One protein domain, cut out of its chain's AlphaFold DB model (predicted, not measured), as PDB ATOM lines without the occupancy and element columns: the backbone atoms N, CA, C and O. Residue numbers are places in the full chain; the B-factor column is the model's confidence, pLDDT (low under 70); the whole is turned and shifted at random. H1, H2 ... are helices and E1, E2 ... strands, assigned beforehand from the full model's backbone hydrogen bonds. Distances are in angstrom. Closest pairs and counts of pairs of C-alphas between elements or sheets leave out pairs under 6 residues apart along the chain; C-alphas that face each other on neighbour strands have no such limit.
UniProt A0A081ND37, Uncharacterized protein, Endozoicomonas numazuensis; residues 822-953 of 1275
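This is residues 822 to 953 of the 1275 residues of an uncharacterized protein of Endozoicomonas numazuensis (UniProt A0A081ND37). One long helix, H3, makes the long axis, with H2 folded back along its first part and H4 folded back along its last part. H5 crosses H4 at that far end, and the chain returns through H6 and H7 to the middle of H3, where H1 packs and the tiny two-stranded sheet of E1 and E2 lies near H1. Residues 915 to 921 stick out. The 132 printed residues include, in order, E1, H1 to H7 and E2; the strands are parallel, and the class is mostly helix. The whole is loose, with a radius of gyration of the C-alphas of 17.5 A and spans of 57 by 28 by 24 A.

E1, residues 822 to 824, begins at C-alpha 822 (36.780, 41.700, 1.596). H1 is residues 825 to 831, and H2 is residues 836 to 845, 14.3 A long. H3, residues 850 to 882, runs 47.3 A from C-alpha 850 (14.447, 41.942, 22.418) to C-alpha 882 (59.843, 47.986, 10.466). H4 is residues 887 to 897, 15.0 A, and H5 residues 903 to 915, 18.5 A. H6 is residues 925 to 930 and H7 residues 936 to 939. E2, residues 947 to 949, ends at C-alpha 949 (41.454, 46.100, 1.611).

H3 is the hub, touching four helices. With residues 864 to 871 alone it touches H1, at a steep tilt of 40 degrees, opposite ways; the closest C-alphas, of Ala 828 and Leu 867, are 6.1 A apart. H2 and H3 form a helical hairpin at a shallow tilt of 27 degrees, their closest C-alphas, of Ala 843 and Ile 853, 6.3 A apart. H3 and H4 form another, at 9 degrees, with the C-alphas of Val 881 and Asn 890 closest at 5.6 A. H4 touches H5, only just about perpendicular at 70.3 degrees, closest at C-alphas 892 and 905, 5.0 A. H5 touches H6, closest at C-alphas 910 and 925, 5.9 A. H7 touches H3, closest at C-alphas 938 and 862, 5.1 A. H6 and H3 are apart. E1 and E2 are parallel neighbours at 37 degrees, with N 823 and O 947 within hydrogen-bond range at 3.0 A; with H1 to H7 between them they form a strand-helix-strand unit, two parallel neighbour strands joined through helices. Every O i to N i+4 pair is within hydrogen-bond range in H1 to H6; H7 is too short for one.

The C-alphas farthest apart, of Gln 847 and Pro 886, are 56.9 A apart. The printed part has no cut and no long link. Mean pLDDT of the printed part is 71.7, and 63 residues are under 70, among them residues 879 to 901 and 912 to 945.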
ATOM      1  N   GLN A 822      35.997  40.484   1.799       86.62
ATOM      2  CA  GLN A 822      36.780  41.700   1.596       86.62
ATOM      3  C   GLN A 822      36.080  42.862   2.297       86.62
ATOM      4  O   GLN A 822      34.934  43.170   1.973       86.62
ATOM      5  N   VAL A 823      36.772  43.519   3.227       89.31
ATOM      6  CA  VAL A 823      36.274  44.707   3.934       89.31
ATOM      7  C   VAL A 823      37.267  45.843   3.745       89.31
ATOM      8  O   VAL A 823      38.473  45.660   3.892       89.31
ATOM      9  N   ASP A 824      36.765  47.023   3.407       92.44
ATOM     10  CA  ASP A 824      37.583  48.224   3.276       92.44
ATOM     11  C   ASP A 824      38.198  48.627   4.627       92.44
ATOM     12  O   ASP A 824      37.516  48.613   5.654       92.44
ATOM     13  N   LEU A 825      39.484  48.990   4.643       89.75
ATOM     14  CA  LEU A 825      40.205  49.301   5.880       89.75
ATOM     15  C   LEU A 825      39.567  50.453   6.666       89.75
ATOM     16  O   LEU A 825      39.504  50.390   7.893       89.75
ATOM     17  N   GLU A 826      39.117  51.507   5.984       92.12
ATOM     18  CA  GLU A 826      38.510  52.675   6.626       92.12
ATOM     19  C   GLU A 826      37.169  52.287   7.260       92.12
ATOM     20  O   GLU A 826      36.928  52.583   8.431       92.12
ATOM     21  N   THR A 827      36.349  51.527   6.525       92.81
ATOM     22  CA  THR A 827      35.100  50.944   7.035       92.81
ATOM     23  C   THR A 827      35.359  50.055   8.259       92.81
ATOM     24  O   THR A 827      34.693  50.219   9.280       92.81
ATOM     25  N   ALA A 828      36.369  49.181   8.218       93.31
ATOM     26  CA  ALA A 828      36.740  48.334   9.352       93.31
ATOM     27  C   ALA A 828      37.159  49.151  10.589       93.31
ATOM     28  O   ALA A 828      36.648  48.936  11.688       93.31
ATOM     29  N   GLN A 829      38.049  50.131  10.405       93.50
ATOM     30  CA  GLN A 829      38.517  51.019  11.474       93.50
ATOM     31  C   GLN A 829      37.417  51.910  12.058       93.50
ATOM     32  O   GLN A 829      37.560  52.378  13.189       93.50
ATOM     33  N   HIS A 830      36.363  52.210  11.296       94.44
ATOM     34  CA  HIS A 830      35.203  52.948  11.789       94.44
ATOM     35  C   HIS A 830      34.293  52.047  12.628       94.44
ATOM     36  O   HIS A 830      33.988  52.390  13.767       94.44
ATOM     37  N   ILE A 831      33.947  50.858  12.126       93.69
ATOM     38  CA  ILE A 831      33.063  49.894  12.807       93.69
ATOM     39  C   ILE A 831      33.593  49.497  14.186       93.69
ATOM     40  O   ILE A 831      32.845  49.489  15.162       93.69
ATOM     41  N   VAL A 832      34.895  49.237  14.287       94.94
ATOM     42  CA  VAL A 832      35.559  48.881  15.550       94.94
ATOM     43  C   VAL A 832      35.439  49.982  16.618       94.94
ATOM     44  O   VAL A 832      35.404  49.693  17.814       94.94
ATOM     45  N   LYS A 833      35.283  51.251  16.224       94.50
ATOM     46  CA  LYS A 833      35.124  52.375  17.166       94.50
ATOM     47  C   LYS A 833      33.695  52.550  17.686       94.50
ATOM     48  O   LYS A 833      33.518  53.279  18.657       94.50
ATOM     49  N   ILE A 834      32.697  51.905  17.080       93.12
ATOM     50  CA  ILE A 834      31.295  52.012  17.503       93.12
ATOM     51  C   ILE A 834      31.111  51.282  18.846       93.12
ATOM     52  O   ILE A 834      31.571  50.146  19.024       93.12
ATOM     53  N   ASP A 835      30.438  51.935  19.799       90.12
ATOM     54  CA  ASP A 835      30.034  51.326  21.072       90.12
ATOM     55  C   ASP A 835      28.779  50.455  20.837       90.12
ATOM     56  O   ASP A 835      27.762  50.975  20.362       90.12
ATOM     57  N   PRO A 836      28.783  49.152  21.192       86.94
ATOM     58  CA  PRO A 836      27.587  48.307  21.142       86.94
ATOM     59  C   PRO A 836      26.351  48.909  21.835       86.94
ATOM     60  O   PRO A 836      25.222  48.585  21.465       86.94
ATOM     61  N   LYS A 837      26.524  49.804  22.817       83.69
ATOM     62  CA  LYS A 837      25.417  50.520  23.472       83.69
ATOM     63  C   LYS A 837      24.686  51.481  22.540       83.69
ATOM     64  O   LYS A 837      23.476  51.624  22.683       83.69
ATOM     65  N   GLU A 838      25.376  52.118  21.593       83.50
ATOM     66  CA  GLU A 838      24.738  52.997  20.602       83.50
ATOM     67  C   GLU A 838      23.837  52.186  19.666       83.50
ATOM     68  O   GLU A 838      22.699  52.573  19.414       83.50
ATOM     69  N   LEU A 839      24.313  51.013  19.240       84.88
ATOM     70  CA  LEU A 839      23.573  50.044  18.427       84.88
ATOM     71  C   LEU A 839      22.326  49.508  19.160       84.88
ATOM     72  O   LEU A 839      21.241  49.461  18.581       84.88
ATOM     73  N   ILE A 840      22.457  49.159  20.448       77.00
ATOM     74  CA  ILE A 840      21.332  48.734  21.300       77.00
ATOM     75  C   ILE A 840      20.318  49.870  21.472       77.00
ATOM     76  O   ILE A 840      19.125  49.652  21.268       77.00
ATOM     77  N   LEU A 841      20.776  51.077  21.819       72.88
ATOM     78  CA  LEU A 841      19.911  52.239  22.020       72.88
ATOM     79  C   LEU A 841      19.148  52.589  20.738       72.88
ATOM     80  O   LEU A 841      17.947  52.843  20.789       72.88
ATOM     81  N   LEU A 842      19.824  52.558  19.588       78.75
ATOM     82  CA  LEU A 842      19.214  52.787  18.284       78.75
ATOM     83  C   LEU A 842      18.115  51.747  18.005       78.75
ATOM     84  O   LEU A 842      16.966  52.104  17.746       78.75
ATOM     85  N   ALA A 843      18.423  50.459  18.163       76.94
ATOM     86  CA  ALA A 843      17.459  49.378  17.974       76.94
ATOM     87  C   ALA A 843      16.245  49.462  18.928       76.94
ATOM     88  O   ALA A 843      15.118  49.170  18.524       76.94
ATOM     89  N   GLN A 844      16.454  49.910  20.172       70.56
ATOM     90  CA  GLN A 844      15.391  50.165  21.152       70.56
ATOM     91  C   GLN A 844      14.513  51.367  20.771       70.56
ATOM     92  O   GLN A 844      13.292  51.288  20.895       70.56
ATOM     93  N   VAL A 845      15.102  52.462  20.273       70.06
ATOM     94  CA  VAL A 845      14.366  53.652  19.804       70.06
ATOM     95  C   VAL A 845      13.419  53.303  18.651       70.06
ATOM     96  O   VAL A 845      12.283  53.779  18.634       70.06
ATOM     97  N   HIS A 846      13.840  52.415  17.748       77.31
ATOM     98  CA  HIS A 846      13.004  51.880  16.664       77.31
ATOM     99  C   HIS A 846      12.174  50.644  17.071       77.31
ATOM    100  O   HIS A 846      11.615  49.961  16.217       77.31
ATOM    101  N   GLN A 847      12.039  50.367  18.373       74.69
ATOM    102  CA  GLN A 847      11.138  49.346  18.925       74.69
ATOM    103  C   GLN A 847      11.357  47.930  18.352       74.69
ATOM    104  O   GLN A 847      10.399  47.172  18.173       74.69
ATOM    105  N   LEU A 848      12.608  47.545  18.064       72.38
ATOM    106  CA  LEU A 848      12.908  46.144  17.766       72.38
ATOM    107  C   LEU A 848      12.589  45.253  18.971       72.38
ATOM    108  O   LEU A 848      12.772  45.632  20.130       72.38
ATOM    109  N   HIS A 849      12.138  44.031  18.695       78.25
ATOM    110  CA  HIS A 849      11.899  43.042  19.736       78.25
ATOM    111  C   HIS A 849      13.227  42.616  20.378       78.25
ATOM    112  O   HIS A 849      14.253  42.540  19.704       78.25
ATOM    113  N   ILE A 850      13.219  42.260  21.666       70.06
ATOM    114  CA  ILE A 850      14.447  41.942  22.418       70.06
ATOM    115  C   ILE A 850      15.302  40.839  21.764       70.06
ATOM    116  O   ILE A 850      16.525  40.906  21.803       70.06
ATOM    117  N   THR A 851      14.679  39.870  21.087       72.88
ATOM    118  CA  THR A 851      15.384  38.815  20.331       72.88
ATOM    119  C   THR A 851      16.007  39.315  19.025       72.88
ATOM    120  O   THR A 851      17.017  38.780  18.586       72.88
ATOM    121  N   GLU A 852      15.421  40.336  18.393       80.38
ATOM    122  CA  GLU A 852      15.966  40.993  17.197       80.38
ATOM    123  C   GLU A 852      17.160  41.873  17.586       80.38
ATOM    124  O   GLU A 852      18.183  41.847  16.907       80.38
ATOM    125  N   ILE A 853      17.068  42.569  18.729       82.31
ATOM    126  CA  ILE A 853      18.184  43.305  19.340       82.31
ATOM    127  C   ILE A 853      19.323  42.340  19.700       82.31
ATOM    128  O   ILE A 853      20.467  42.604  19.351       82.31
ATOM    129  N   ALA A 854      19.026  41.208  20.346       77.06
ATOM    130  CA  ALA A 854      20.036  40.211  20.699       77.06
ATOM    131  C   ALA A 854      20.755  39.644  19.460       77.06
ATOM    132  O   ALA A 854      21.982  39.611  19.437       77.06
ATOM    133  N   ALA A 855      20.018  39.278  18.404       79.12
ATOM    134  CA  ALA A 855      20.607  38.797  17.150       79.12
ATOM    135  C   ALA A 855      21.436  39.878  16.424       79.12
ATOM    136  O   ALA A 855      22.491  39.581  15.870       79.12
ATOM    137  N   LEU A 856      20.986  41.137  16.450       86.94
ATOM    138  CA  LEU A 856      21.731  42.284  15.923       86.94
ATOM    139  C   LEU A 856      23.047  42.506  16.692       86.94
ATOM    140  O   LEU A 856      24.089  42.708  16.071       86.94
ATOM    141  N   VAL A 857      23.015  42.426  18.026       87.12
ATOM    142  CA  VAL A 857      24.198  42.555  18.892       87.12
ATOM    143  C   VAL A 857      25.166  41.385  18.710       87.12
ATOM    144  O   VAL A 857      26.364  41.633  18.652       87.12
ATOM    145  N   ASP A 858      24.684  40.145  18.578       81.44
ATOM    146  CA  ASP A 858      25.530  38.963  18.325       81.44
ATOM    147  C   ASP A 858      26.290  39.098  16.997       81.44
ATOM    148  O   ASP A 858      27.517  39.012  16.960       81.44
ATOM    149  N   ARG A 859      25.582  39.429  15.906       85.81
ATOM    150  CA  ARG A 859      26.204  39.649  14.588       85.81
ATOM    151  C   ARG A 859      27.162  40.844  14.594       85.81
ATOM    152  O   ARG A 859      28.226  40.769  13.982       85.81
ATOM    153  N   PHE A 860      26.828  41.925  15.306       90.62
ATOM    154  CA  PHE A 860      27.717  43.082  15.457       90.62
ATOM    155  C   PHE A 860      28.959  42.773  16.308       90.62
ATOM    156  O   PHE A 860      30.051  43.218  15.963       90.62
ATOM    157  N   ARG A 861      28.827  41.986  17.383       86.50
ATOM    158  CA  ARG A 861      29.952  41.520  18.208       86.50
ATOM    159  C   ARG A 861      30.897  40.657  17.378       86.50
ATOM    160  O   ARG A 861      32.072  40.988  17.281       86.50
ATOM    161  N   ALA A 862      30.367  39.629  16.714       81.94
ATOM    162  CA  ALA A 862      31.162  38.725  15.891       81.94
ATOM    163  C   ALA A 862      31.904  39.458  14.763       81.94
ATOM    164  O   ALA A 862      33.076  39.188  14.500       81.94
ATOM    165  N   LEU A 863      31.244  40.437  14.136       86.69
ATOM    166  CA  LEU A 863      31.871  41.366  13.202       86.69
ATOM    167  C   LEU A 863      33.019  42.148  13.849       86.69
ATOM    168  O   LEU A 863      34.123  42.186  13.307       86.69
ATOM    169  N   LYS A 864      32.743  42.809  14.976       90.50
ATOM    170  CA  LYS A 864      33.675  43.718  15.640       90.50
ATOM    171  C   LYS A 864      34.934  42.991  16.108       90.50
ATOM    172  O   LYS A 864      36.017  43.419  15.730       90.50
ATOM    173  N   GLU A 865      34.788  41.868  16.807       85.00
ATOM    174  CA  GLU A 865      35.906  41.037  17.279       85.00
ATOM    175  C   GLU A 865      36.764  40.528  16.109       85.00
ATOM    176  O   GLU A 865      37.994  40.574  16.149       85.00
ATOM    177  N   THR A 866      36.121  40.106  15.014       81.69
ATOM    178  CA  THR A 866      36.820  39.665  13.798       81.69
ATOM    179  C   THR A 866      37.613  40.806  13.149       81.69
ATOM    180  O   THR A 866      38.742  40.603  12.701       81.69
ATOM    181  N   LEU A 867      37.054  42.020  13.097       87.62
ATOM    182  CA  LEU A 867      37.737  43.195  12.547       87.62
ATOM    183  C   LEU A 867      38.846  43.726  13.466       87.62
ATOM    184  O   LEU A 867      39.893  44.122  12.958       87.62
ATOM    185  N   GLU A 868      38.643  43.715  14.785       88.50
ATOM    186  CA  GLU A 868      39.660  44.048  15.793       88.50
ATOM    187  C   GLU A 868      40.876  43.138  15.629       88.50
ATOM    188  O   GLU A 868      41.975  43.634  15.383       88.50
ATOM    189  N   TYR A 869      40.666  41.819  15.604       82.50
ATOM    190  CA  TYR A 869      41.722  40.836  15.370       82.50
ATOM    191  C   TYR A 869      42.491  41.080  14.056       82.50
ATOM    192  O   TYR A 869      43.726  41.098  14.038       82.50
ATOM    193  N   LEU A 870      41.784  41.318  12.944       79.50
ATOM    194  CA  LEU A 870      42.422  41.596  11.650       79.50
ATOM    195  C   LEU A 870      43.235  42.902  11.655       79.50
ATOM    196  O   LEU A 870      44.266  42.980  10.983       79.50
ATOM    197  N   LEU A 871      42.802  43.923  12.402       86.12
ATOM    198  CA  LEU A 871      43.539  45.179  12.568       86.12
ATOM    199  C   LEU A 871      44.768  45.003  13.473       86.12
ATOM    200  O   LEU A 871      45.845  45.486  13.123       86.12
ATOM    201  N   GLU A 872      44.646  44.282  14.588       83.12
ATOM    202  CA  GLU A 872      45.747  44.013  15.522       83.12
ATOM    203  C   GLU A 872      46.886  43.222  14.872       83.12
ATOM    204  O   GLU A 872      48.057  43.608  14.974       83.12
ATOM    205  N   VAL A 873      46.572  42.141  14.146       71.69
ATOM    206  CA  VAL A 873      47.618  41.367  13.461       71.69
ATOM    207  C   VAL A 873      48.234  42.170  12.316       71.69
ATOM    208  O   VAL A 873      49.441  42.095  12.092       71.69
ATOM    209  N   ARG A 874      47.458  43.014  11.630       75.25
ATOM    210  CA  ARG A 874      47.981  43.928  10.609       75.25
ATOM    211  C   ARG A 874      48.968  44.952  11.188       75.25
ATOM    212  O   ARG A 874      49.996  45.201  10.561       75.25
ATOM    213  N   GLU A 875      48.716  45.524  12.365       77.31
ATOM    214  CA  GLU A 875      49.706  46.391  13.030       77.31
ATOM    215  C   GLU A 875      50.922  45.596  13.541       77.31
ATOM    216  O   GLU A 875      52.054  46.062  13.414       77.31
ATOM    217  N   SER A 876      50.723  44.360  14.010       71.25
ATOM    218  CA  SER A 876      51.817  43.457  14.413       71.25
ATOM    219  C   SER A 876      52.757  43.124  13.241       71.25
ATOM    220  O   SER A 876      53.977  43.233  13.356       71.25
ATOM    221  N   LEU A 877      52.190  42.800  12.074       66.75
ATOM    222  CA  LEU A 877      52.921  42.553  10.827       66.75
ATOM    223  C   LEU A 877      53.637  43.816  10.310       66.75
ATOM    224  O   LEU A 877      54.750  43.715   9.798       66.75
ATOM    225  N   LYS A 878      53.063  45.017  10.475       72.50
ATOM    226  CA  LYS A 878      53.776  46.276  10.179       72.50
ATOM    227  C   LYS A 878      54.981  46.495  11.096       72.50
ATOM    228  O   LYS A 878      56.002  46.984  10.620       72.50
ATOM    229  N   GLY A 879      54.871  46.137  12.379       68.25
ATOM    230  CA  GLY A 879      55.996  46.147  13.319       68.25
ATOM    231  C   GLY A 879      57.146  45.272  12.819       68.25
ATOM    232  O   GLY A 879      58.260  45.759  12.643       68.25
ATOM    233  N   LEU A 880      56.838  44.027  12.437       64.50
ATOM    234  CA  LEU A 880      57.808  43.094  11.848       64.50
ATOM    235  C   LEU A 880      58.472  43.624  10.563       64.50
ATOM    236  O   LEU A 880      59.655  43.376  10.337       64.50
ATOM    237  N   VAL A 881      57.750  44.374   9.723       63.38
ATOM    238  CA  VAL A 881      58.341  45.012   8.530       63.38
ATOM    239  C   VAL A 881      59.304  46.149   8.906       63.38
ATOM    240  O   VAL A 881      60.331  46.341   8.246       63.38
ATOM    241  N   ALA A 882      59.007  46.891   9.976       65.31
ATOM    242  CA  ALA A 882      59.843  47.986  10.466       65.31
ATOM    243  C   ALA A 882      61.159  47.510  11.115       65.31
ATOM    244  O   ALA A 882      62.158  48.226  11.032       65.31
ATOM    245  N   ASP A 883      61.190  46.298  11.679       65.19
ATOM    246  CA  ASP A 883      62.349  45.729  12.393       65.19
ATOM    247  C   ASP A 883      63.524  45.285  11.485       65.19
ATOM    248  O   ASP A 883      64.518  44.732  11.956       65.19
ATOM    249  N   GLY A 884      63.475  45.588  10.181       56.22
ATOM    250  CA  GLY A 884      64.645  45.501   9.295       56.22
ATOM    251  C   GLY A 884      64.906  44.126   8.673       56.22
ATOM    252  O   GLY A 884      66.050  43.814   8.338       56.22
ATOM    253  N   ASN A 885      63.854  43.323   8.494       66.50
ATOM    254  CA  ASN A 885      63.907  42.030   7.809       66.50
ATOM    255  C   ASN A 885      64.457  42.117   6.359       66.50
ATOM    256  O   ASN A 885      64.458  43.194   5.747       66.50
ATOM    257  N   PRO A 886      64.938  40.997   5.773       68.56
ATOM    258  CA  PRO A 886      65.515  40.982   4.427       68.56
ATOM    259  C   PRO A 886      64.563  41.561   3.362       68.56
ATOM    260  O   PRO A 886      63.361  41.307   3.437       68.56
ATOM    261  N   PRO A 887      65.051  42.274   2.323       64.50
ATOM    262  CA  PRO A 887      64.184  42.995   1.382       64.50
ATOM    263  C   PRO A 887      63.068  42.152   0.750       64.50
ATOM    264  O   PRO A 887      61.915  42.558   0.802       64.50
ATOM    265  N   GLY A 888      63.376  40.951   0.243       61.84
ATOM    266  CA  GLY A 888      62.372  40.064  -0.365       61.84
ATOM    267  C   GLY A 888      61.359  39.471   0.627       61.84
ATOM    268  O   GLY A 888      60.270  39.074   0.228       61.84
ATOM    269  N   VAL A 889      61.697  39.443   1.919       61.09
ATOM    270  CA  VAL A 889      60.804  39.013   3.005       61.09
ATOM    271  C   VAL A 889      59.893  40.167   3.415       61.09
ATOM    272  O   VAL A 889      58.688  39.981   3.541       61.09
ATOM    273  N   ASN A 890      60.438  41.382   3.517       63.19
ATOM    274  CA  ASN A 890      59.645  42.596   3.692       63.19
ATOM    275  C   ASN A 890      58.687  42.831   2.517       63.19
ATOM    276  O   ASN A 890      57.543  43.208   2.744       63.19
ATOM    277  N   GLU A 891      59.101  42.558   1.279       66.44
ATOM    278  CA  GLU A 891      58.223  42.598   0.103       66.44
ATOM    279  C   GLU A 891      57.092  41.559   0.198       66.44
ATOM    280  O   GLU A 891      55.943  41.908  -0.068       66.44
ATOM    281  N   ALA A 892      57.370  40.329   0.649       66.75
ATOM    282  CA  ALA A 892      56.354  39.286   0.826       66.75
ATOM    283  C   ALA A 892      55.397  39.567   2.009       66.75
ATOM    284  O   ALA A 892      54.180  39.462   1.848       66.75
ATOM    285  N   LEU A 893      55.894  40.028   3.166       65.56
ATOM    286  CA  LEU A 893      55.047  40.501   4.273       65.56
ATOM    287  C   LEU A 893      54.181  41.688   3.844       65.56
ATOM    288  O   LEU A 893      52.992  41.727   4.155       65.56
ATOM    289  N   HIS A 894      54.754  42.650   3.116       65.00
ATOM    290  CA  HIS A 894      54.024  43.807   2.605       65.00
ATOM    291  C   HIS A 894      53.009  43.402   1.522       65.00
ATOM    292  O   HIS A 894      51.958  44.034   1.405       65.00
ATOM    293  N   ALA A 895      53.263  42.329   0.769       66.56
ATOM    294  CA  ALA A 895      52.286  41.721  -0.125       66.56
ATOM    295  C   ALA A 895      51.118  41.111   0.672       66.56
ATOM    296  O   ALA A 895      49.975  41.501   0.433       66.56
ATOM    297  N   CYS A 896      51.380  40.262   1.674       66.25
ATOM    298  CA  CYS A 896      50.358  39.698   2.572       66.25
ATOM    299  C   CYS A 896      49.524  40.782   3.283       66.25
ATOM    300  O   CYS A 896      48.295  40.729   3.267       66.25
ATOM    301  N   LEU A 897      50.174  41.816   3.829       62.84
ATOM    302  CA  LEU A 897      49.544  42.974   4.482       62.84
ATOM    303  C   LEU A 897      48.562  43.745   3.584       62.84
ATOM    304  O   LEU A 897      47.591  44.319   4.080       62.84
ATOM    305  N   LEU A 898      48.829  43.776   2.275       58.91
ATOM    306  CA  LEU A 898      47.989  44.429   1.270       58.91
ATOM    307  C   LEU A 898      46.946  43.488   0.639       58.91
ATOM    308  O   LEU A 898      46.205  43.926  -0.243       58.91
ATOM    309  N   GLY A 899      46.917  42.200   1.003       59.94
ATOM    310  CA  GLY A 899      46.160  41.171   0.272       59.94
ATOM    311  C   GLY A 899      46.657  40.959  -1.168       59.94
ATOM    312  O   GLY A 899      45.888  40.558  -2.048       59.94
ATOM    313  N   LYS A 900      47.930  41.299  -1.418       63.69
ATOM    314  CA  LYS A 900      48.660  41.231  -2.696       63.69
ATOM    315  C   LYS A 900      49.690  40.091  -2.729       63.69
ATOM    316  O   LYS A 900      50.564  40.069  -3.594       63.69
ATOM    317  N   ASP A 901      49.529  39.126  -1.842       65.56
ATOM    318  CA  ASP A 901      50.258  37.869  -1.713       65.56
ATOM    319  C   ASP A 901      49.987  36.887  -2.863       65.56
ATOM    320  O   ASP A 901      48.835  36.586  -3.200       65.56
ATOM    321  N   THR A 902      51.051  36.414  -3.512       71.69
ATOM    322  CA  THR A 902      51.026  35.199  -4.344       71.69
ATOM    323  C   THR A 902      51.198  33.943  -3.483       71.69
ATOM    324  O   THR A 902      51.460  34.039  -2.286       71.69
ATOM    325  N   GLU A 903      51.041  32.761  -4.079       68.75
ATOM    326  CA  GLU A 903      51.291  31.478  -3.404       68.75
ATOM    327  C   GLU A 903      52.757  31.402  -2.923       68.75
ATOM    328  O   GLU A 903      52.986  31.224  -1.729       68.75
ATOM    329  N   ASP A 904      53.720  31.756  -3.785       70.12
ATOM    330  CA  ASP A 904      55.138  31.941  -3.438       70.12
ATOM    331  C   ASP A 904      55.380  32.959  -2.303       70.12
ATOM    332  O   ASP A 904      56.370  32.857  -1.582       70.12
ATOM    333  N   ASP A 905      54.554  34.003  -2.165       66.94
ATOM    334  CA  ASP A 905      54.724  34.991  -1.086       66.94
ATOM    335  C   ASP A 905      54.201  34.454   0.248       66.94
ATOM    336  O   ASP A 905      54.787  34.744   1.289       66.94
ATOM    337  N   ARG A 906      53.144  33.631   0.224       65.88
ATOM    338  CA  ARG A 906      52.673  32.908   1.415       65.88
ATOM    339  C   ARG A 906      53.699  31.896   1.883       65.88
ATOM    340  O   ARG A 906      53.978  31.874   3.074       65.88
ATOM    341  N   GLU A 907      54.264  31.117   0.963       70.69
ATOM    342  CA  GLU A 907      55.306  30.127   1.256       70.69
ATOM    343  C   GLU A 907      56.508  30.814   1.926       70.69
ATOM    344  O   GLU A 907      56.811  30.518   3.076       70.69
ATOM    345  N   LYS A 908      57.062  31.881   1.324       70.25
ATOM    346  CA  LYS A 908      58.166  32.670   1.921       70.25
ATOM    347  C   LYS A 908      57.856  33.261   3.302       70.25
ATOM    348  O   LYS A 908      58.758  33.362   4.133       70.25
ATOM    349  N   VAL A 909      56.629  33.738   3.540       67.00
ATOM    350  CA  VAL A 909      56.244  34.294   4.852       67.00
ATOM    351  C   VAL A 909      55.991  33.172   5.863       67.00
ATOM    352  O   VAL A 909      56.282  33.367   7.040       67.00
ATOM    353  N   SER A 910      55.513  32.004   5.424       66.88
ATOM    354  CA  SER A 910      55.369  30.808   6.259       66.88
ATOM    355  C   SER A 910      56.736  30.285   6.690       66.88
ATOM    356  O   SER A 910      56.989  30.219   7.889       66.88
ATOM    357  N   ASP A 911      57.650  30.050   5.742       70.31
ATOM    358  CA  ASP A 911      59.032  29.618   5.991       70.31
ATOM    359  C   ASP A 911      59.740  30.545   6.996       70.31
ATOM    360  O   ASP A 911      60.359  30.097   7.958       70.31
ATOM    361  N   MET A 912      59.596  31.866   6.828       68.81
ATOM    362  CA  MET A 912      60.179  32.850   7.749       68.81
ATOM    363  C   MET A 912      59.532  32.815   9.147       68.81
ATOM    364  O   MET A 912      60.211  33.059  10.143       68.81
ATOM    365  N   LEU A 913      58.228  32.543   9.251       62.50
ATOM    366  CA  LEU A 913      57.549  32.415  10.546       62.50
ATOM    367  C   LEU A 913      57.865  31.088  11.250       62.50
ATOM    368  O   LEU A 913      57.813  31.048  12.478       62.50
ATOM    369  N   GLU A 914      58.237  30.043  10.507       65.50
ATOM    370  CA  GLU A 914      58.805  28.808  11.060       65.50
ATOM    371  C   GLU A 914      60.249  29.015  11.556       65.50
ATOM    372  O   GLU A 914      60.575  28.579  12.659       65.50
ATOM    373  N   ASP A 915      61.082  29.767  10.825       58.72
ATOM    374  CA  ASP A 915      62.447  30.136  11.252       58.72
ATOM    375  C   ASP A 915      62.474  31.089  12.475       58.72
ATOM    376  O   ASP A 915      63.469  31.158  13.206       58.72
ATOM    377  N   LEU A 916      61.388  31.826  12.745       58.06
ATOM    378  CA  LEU A 916      61.238  32.736  13.896       58.06
ATOM    379  C   LEU A 916      60.849  32.002  15.196       58.06
ATOM    380  O   LEU A 916      59.965  32.425  15.948       58.06
ATOM    381  N   ASP A 917      61.614  30.959  15.519       45.44
ATOM    382  CA  ASP A 917      61.460  29.996  16.629       45.44
ATOM    383  C   ASP A 917      61.443  30.622  18.055       45.44
ATOM    384  O   ASP A 917      61.392  29.930  19.068       45.44
ATOM    385  N   HIS A 918      61.555  31.952  18.158       47.03
ATOM    386  CA  HIS A 918      61.627  32.729  19.403       47.03
ATOM    387  C   HIS A 918      60.461  33.720  19.588       47.03
ATOM    388  O   HIS A 918      60.439  34.438  20.591       47.03
ATOM    389  N   PHE A 919      59.482  33.776  18.676       47.97
ATOM    390  CA  PHE A 919      58.281  34.589  18.896       47.97
ATOM    391  C   PHE A 919      57.343  33.921  19.924       47.97
ATOM    392  O   PHE A 919      56.913  32.782  19.718       47.97
ATOM    393  N   PRO A 920      57.001  34.591  21.046       38.53
ATOM    394  CA  PRO A 920      56.170  34.005  22.093       38.53
ATOM    395  C   PRO A 920      54.710  33.903  21.632       38.53
ATOM    396  O   PRO A 920      53.917  34.829  21.783       38.53
ATOM    397  N   GLY A 921      54.373  32.740  21.079       48.00
ATOM    398  CA  GLY A 921      53.050  32.409  20.565       48.00
ATOM    399  C   GLY A 921      53.126  31.999  19.102       48.00
ATOM    400  O   GLY A 921      53.203  32.851  18.222       48.00
ATOM    401  N   ARG A 922      53.035  30.687  18.839       46.38
ATOM    402  CA  ARG A 922      52.947  30.137  17.479       46.38
ATOM    403  C   ARG A 922      51.744  30.749  16.748       46.38
ATOM    404  O   ARG A 922      50.583  30.385  16.967       46.38
ATOM    405  N   LEU A 923      52.017  31.722  15.888       47.09
ATOM    406  CA  LEU A 923      51.115  32.201  14.850       47.09
ATOM    407  C   LEU A 923      51.438  31.401  13.592       47.09
ATOM    408  O   LEU A 923      52.183  31.857  12.736       47.09
ATOM    409  N   ASN A 924      50.879  30.189  13.508       53.69
ATOM    410  CA  ASN A 924      50.805  29.477  12.236       53.69
ATOM    411  C   ASN A 924      50.097  30.420  11.241       53.69
ATOM    412  O   ASN A 924      48.949  30.808  11.476       53.69
ATOM    413  N   LEU A 925      50.806  30.830  10.185       49.72
ATOM    414  CA  LEU A 925      50.314  31.780   9.186       49.72
ATOM    415  C   LEU A 925      49.086  31.232   8.451       49.72
ATOM    416  O   LEU A 925      48.178  31.986   8.120       49.72
ATOM    417  N   GLU A 926      49.038  29.921   8.236       50.78
ATOM    418  CA  GLU A 926      47.920  29.236   7.605       50.78
ATOM    419  C   GLU A 926      46.675  29.296   8.494       50.78
ATOM    420  O   GLU A 926      45.641  29.791   8.058       50.78
ATOM    421  N   ALA A 927      46.808  28.939   9.776       51.84
ATOM    422  CA  ALA A 927      45.754  29.097  10.783       51.84
ATOM    423  C   ALA A 927      45.317  30.573  10.931       51.84
ATOM    424  O   ALA A 927      44.138  30.882  11.099       51.84
ATOM    425  N   PHE A 928      46.254  31.519  10.829       53.94
ATOM    426  CA  PHE A 928      45.967  32.954  10.816       53.94
ATOM    427  C   PHE A 928      45.140  33.370   9.584       53.94
ATOM    428  O   PHE A 928      44.130  34.057   9.741       53.94
ATOM    429  N   LEU A 929      45.519  32.922   8.383       51.25
ATOM    430  CA  LEU A 929      44.828  33.229   7.125       51.25
ATOM    431  C   LEU A 929      43.482  32.498   6.984       51.25
ATOM    432  O   LEU A 929      42.593  33.024   6.316       51.25
ATOM    433  N   GLN A 930      43.330  31.316   7.587       55.19
ATOM    434  CA  GLN A 930      42.091  30.523   7.623       55.19
ATOM    435  C   GLN A 930      41.101  31.006   8.703       55.19
ATOM    436  O   GLN A 930      39.931  30.631   8.677       55.19
ATOM    437  N   GLY A 931      41.527  31.892   9.613       50.81
ATOM    438  CA  GLY A 931      40.677  32.435  10.677       50.81
ATOM    439  C   GLY A 931      40.619  31.570  11.940       50.81
ATOM    440  O   GLY A 931      39.752  31.778  12.785       50.81
ATOM    441  N   ASP A 932      41.562  30.651  12.142       54.62
ATOM    442  CA  ASP A 932      41.571  29.702  13.263       54.62
ATOM    443  C   ASP A 932      41.924  30.295  14.635       54.62
ATOM    444  O   ASP A 932      41.991  29.572  15.634       54.62
ATOM    445  N   LYS A 933      42.086  31.618  14.718       55.47
ATOM    446  CA  LYS A 933      42.104  32.371  15.984       55.47
ATOM    447  C   LYS A 933      40.946  33.361  16.128       55.47
ATOM    448  O   LYS A 933      40.828  33.984  17.176       55.47
ATOM    449  N   VAL A 934      40.056  33.460  15.135       57.34
ATOM    450  CA  VAL A 934      38.735  34.068  15.345       57.34
ATOM    451  C   VAL A 934      37.998  33.203  16.383       57.34
ATOM    452  O   VAL A 934      38.075  31.964  16.278       57.34
ATOM    453  N   PRO A 935      37.314  33.805  17.382       59.72
ATOM    454  CA  PRO A 935      36.554  33.067  18.385       59.72
ATOM    455  C   PRO A 935      35.650  32.020  17.735       59.72
ATOM    456  O   PRO A 935      35.027  32.284  16.703       59.72
ATOM    457  N   PHE A 936      35.610  30.816  18.309       50.41
ATOM    458  CA  PHE A 936      34.915  29.667  17.717       50.41
ATOM    459  C   PHE A 936      33.455  30.005  17.365       50.41
ATOM    460  O   PHE A 936      33.006  29.756  16.246       50.41
ATOM    461  N   ASP A 937      32.777  30.713  18.268       58.31
ATOM    462  CA  ASP A 937      31.373  31.123  18.150       58.31
ATOM    463  C   ASP A 937      31.113  32.126  17.014       58.31
ATOM    464  O   ASP A 937      29.974  32.274  16.563       58.31
ATOM    465  N   CYS A 938      32.163  32.790  16.522       59.50
ATOM    466  CA  CYS A 938      32.117  33.719  15.394       59.50
ATOM    467  C   CYS A 938      32.382  33.025  14.047       59.50
ATOM    468  O   CYS A 938      31.908  33.502  13.013       59.50
ATOM    469  N   ARG A 939      33.071  31.870  14.027       65.31
ATOM    470  CA  ARG A 939      33.402  31.149  12.778       65.31
ATOM    471  C   ARG A 939      32.175  30.677  12.007       65.31
ATOM    472  O   ARG A 939      32.231  30.605  10.785       65.31
ATOM    473  N   LYS A 940      31.042  30.454  12.686       65.50
ATOM    474  CA  LYS A 940      29.742  30.122  12.064       65.50
ATOM    475  C   LYS A 940      29.267  31.155  11.023       65.50
ATOM    476  O   LYS A 940      28.458  30.827  10.160       65.50
ATOM    477  N   TYR A 941      29.778  32.389  11.084       66.56
ATOM    478  CA  TYR A 941      29.474  33.468  10.137       66.56
ATOM    479  C   TYR A 941      30.481  33.593   8.981       66.56
ATOM    480  O   TYR A 941      30.238  34.348   8.031       66.56
ATOM    481  N   LEU A 942      31.600  32.865   9.043       64.94
ATOM    482  CA  LEU A 942      32.685  32.938   8.073       64.94
ATOM    483  C   LEU A 942      32.501  31.887   6.980       64.94
ATOM    484  O   LEU A 942      32.492  30.687   7.232       64.94
ATOM    485  N   LYS A 943      32.390  32.353   5.736       65.94
ATOM    486  CA  LYS A 943      32.288  31.492   4.546       65.94
ATOM    487  C   LYS A 943      33.604  31.344   3.768       65.94
ATOM    488  O   LYS A 943      33.614  30.756   2.689       65.94
ATOM    489  N   GLY A 944      34.689  31.903   4.293       65.81
ATOM    490  CA  GLY A 944      36.018  31.921   3.687       65.81
ATOM    491  C   GLY A 944      36.902  32.999   4.313       65.81
ATOM    492  O   GLY A 944      36.466  33.738   5.197       65.81
ATOM    493  N   ASN A 945      38.146  33.087   3.847       68.50
ATOM    494  CA  ASN A 945      39.160  33.985   4.397       68.50
ATOM    495  C   ASN A 945      38.784  35.457   4.157       68.50
ATOM    496  O   ASN A 945      38.625  35.881   3.009       68.50
ATOM    497  N   ILE A 946      38.713  36.245   5.229       74.00
ATOM    498  CA  ILE A 946      38.462  37.690   5.170       74.00
ATOM    499  C   ILE A 946      39.775  38.429   4.913       74.00
ATOM    500  O   ILE A 946      40.818  38.060   5.455       74.00
ATOM    501  N   ARG A 947      39.731  39.516   4.141       80.19
ATOM    502  CA  ARG A 947      40.870  40.417   3.933       80.19
ATOM    503  C   ARG A 947      40.482  41.872   4.159       80.19
ATOM    504  O   ARG A 947      39.435  42.320   3.691       80.19
ATOM    505  N   LEU A 948      41.368  42.619   4.816       83.75
ATOM    506  CA  LEU A 948      41.292  44.077   4.874       83.75
ATOM    507  C   LEU A 948      41.884  44.670   3.590       83.75
ATOM    508  O   LEU A 948      43.035  44.406   3.247       83.75
ATOM    509  N   VAL A 949      41.095  45.475   2.886       86.06
ATOM    510  CA  VAL A 949      41.454  46.100   1.611       86.06
ATOM    511  C   VAL A 949      41.841  47.558   1.853       86.06
ATOM    512  O   VAL A 949      41.014  48.357   2.284       86.06
ATOM    513  N   GLU A 950      43.087  47.929   1.550       82.56
ATOM    514  CA  GLU A 950      43.504  49.347   1.532       82.56
ATOM    515  C   GLU A 950      43.057  50.080   0.270       82.56
ATOM    516  O   GLU A 950      42.774  51.274   0.292       82.56
ATOM    517  N   GLN A 951      43.090  49.372  -0.858       84.62
ATOM    518  CA  GLN A 951      42.845  49.920  -2.183       84.62
ATOM    519  C   GLN A 951      42.065  48.894  -2.996       84.62
ATOM    520  O   GLN A 951      42.501  47.758  -3.191       84.62
ATOM    521  N   TRP A 952      40.904  49.310  -3.485       87.12
ATOM    522  CA  TRP A 952      40.118  48.525  -4.423       87.12
ATOM    523  C   TRP A 952      40.754  48.670  -5.805       87.12
ATOM    524  O   TRP A 952      40.728  49.744  -6.398       87.12
ATOM    525  N   ASP A 953      41.390  47.605  -6.288       82.88
ATOM    526  CA  ASP A 953      42.079  47.577  -7.575       82.88
ATOM    527  C   ASP A 953      41.695  46.333  -8.398       82.88
ATOM    528  O   ASP A 953      40.787  45.577  -8.041       82.88
TER     529      ASP A 953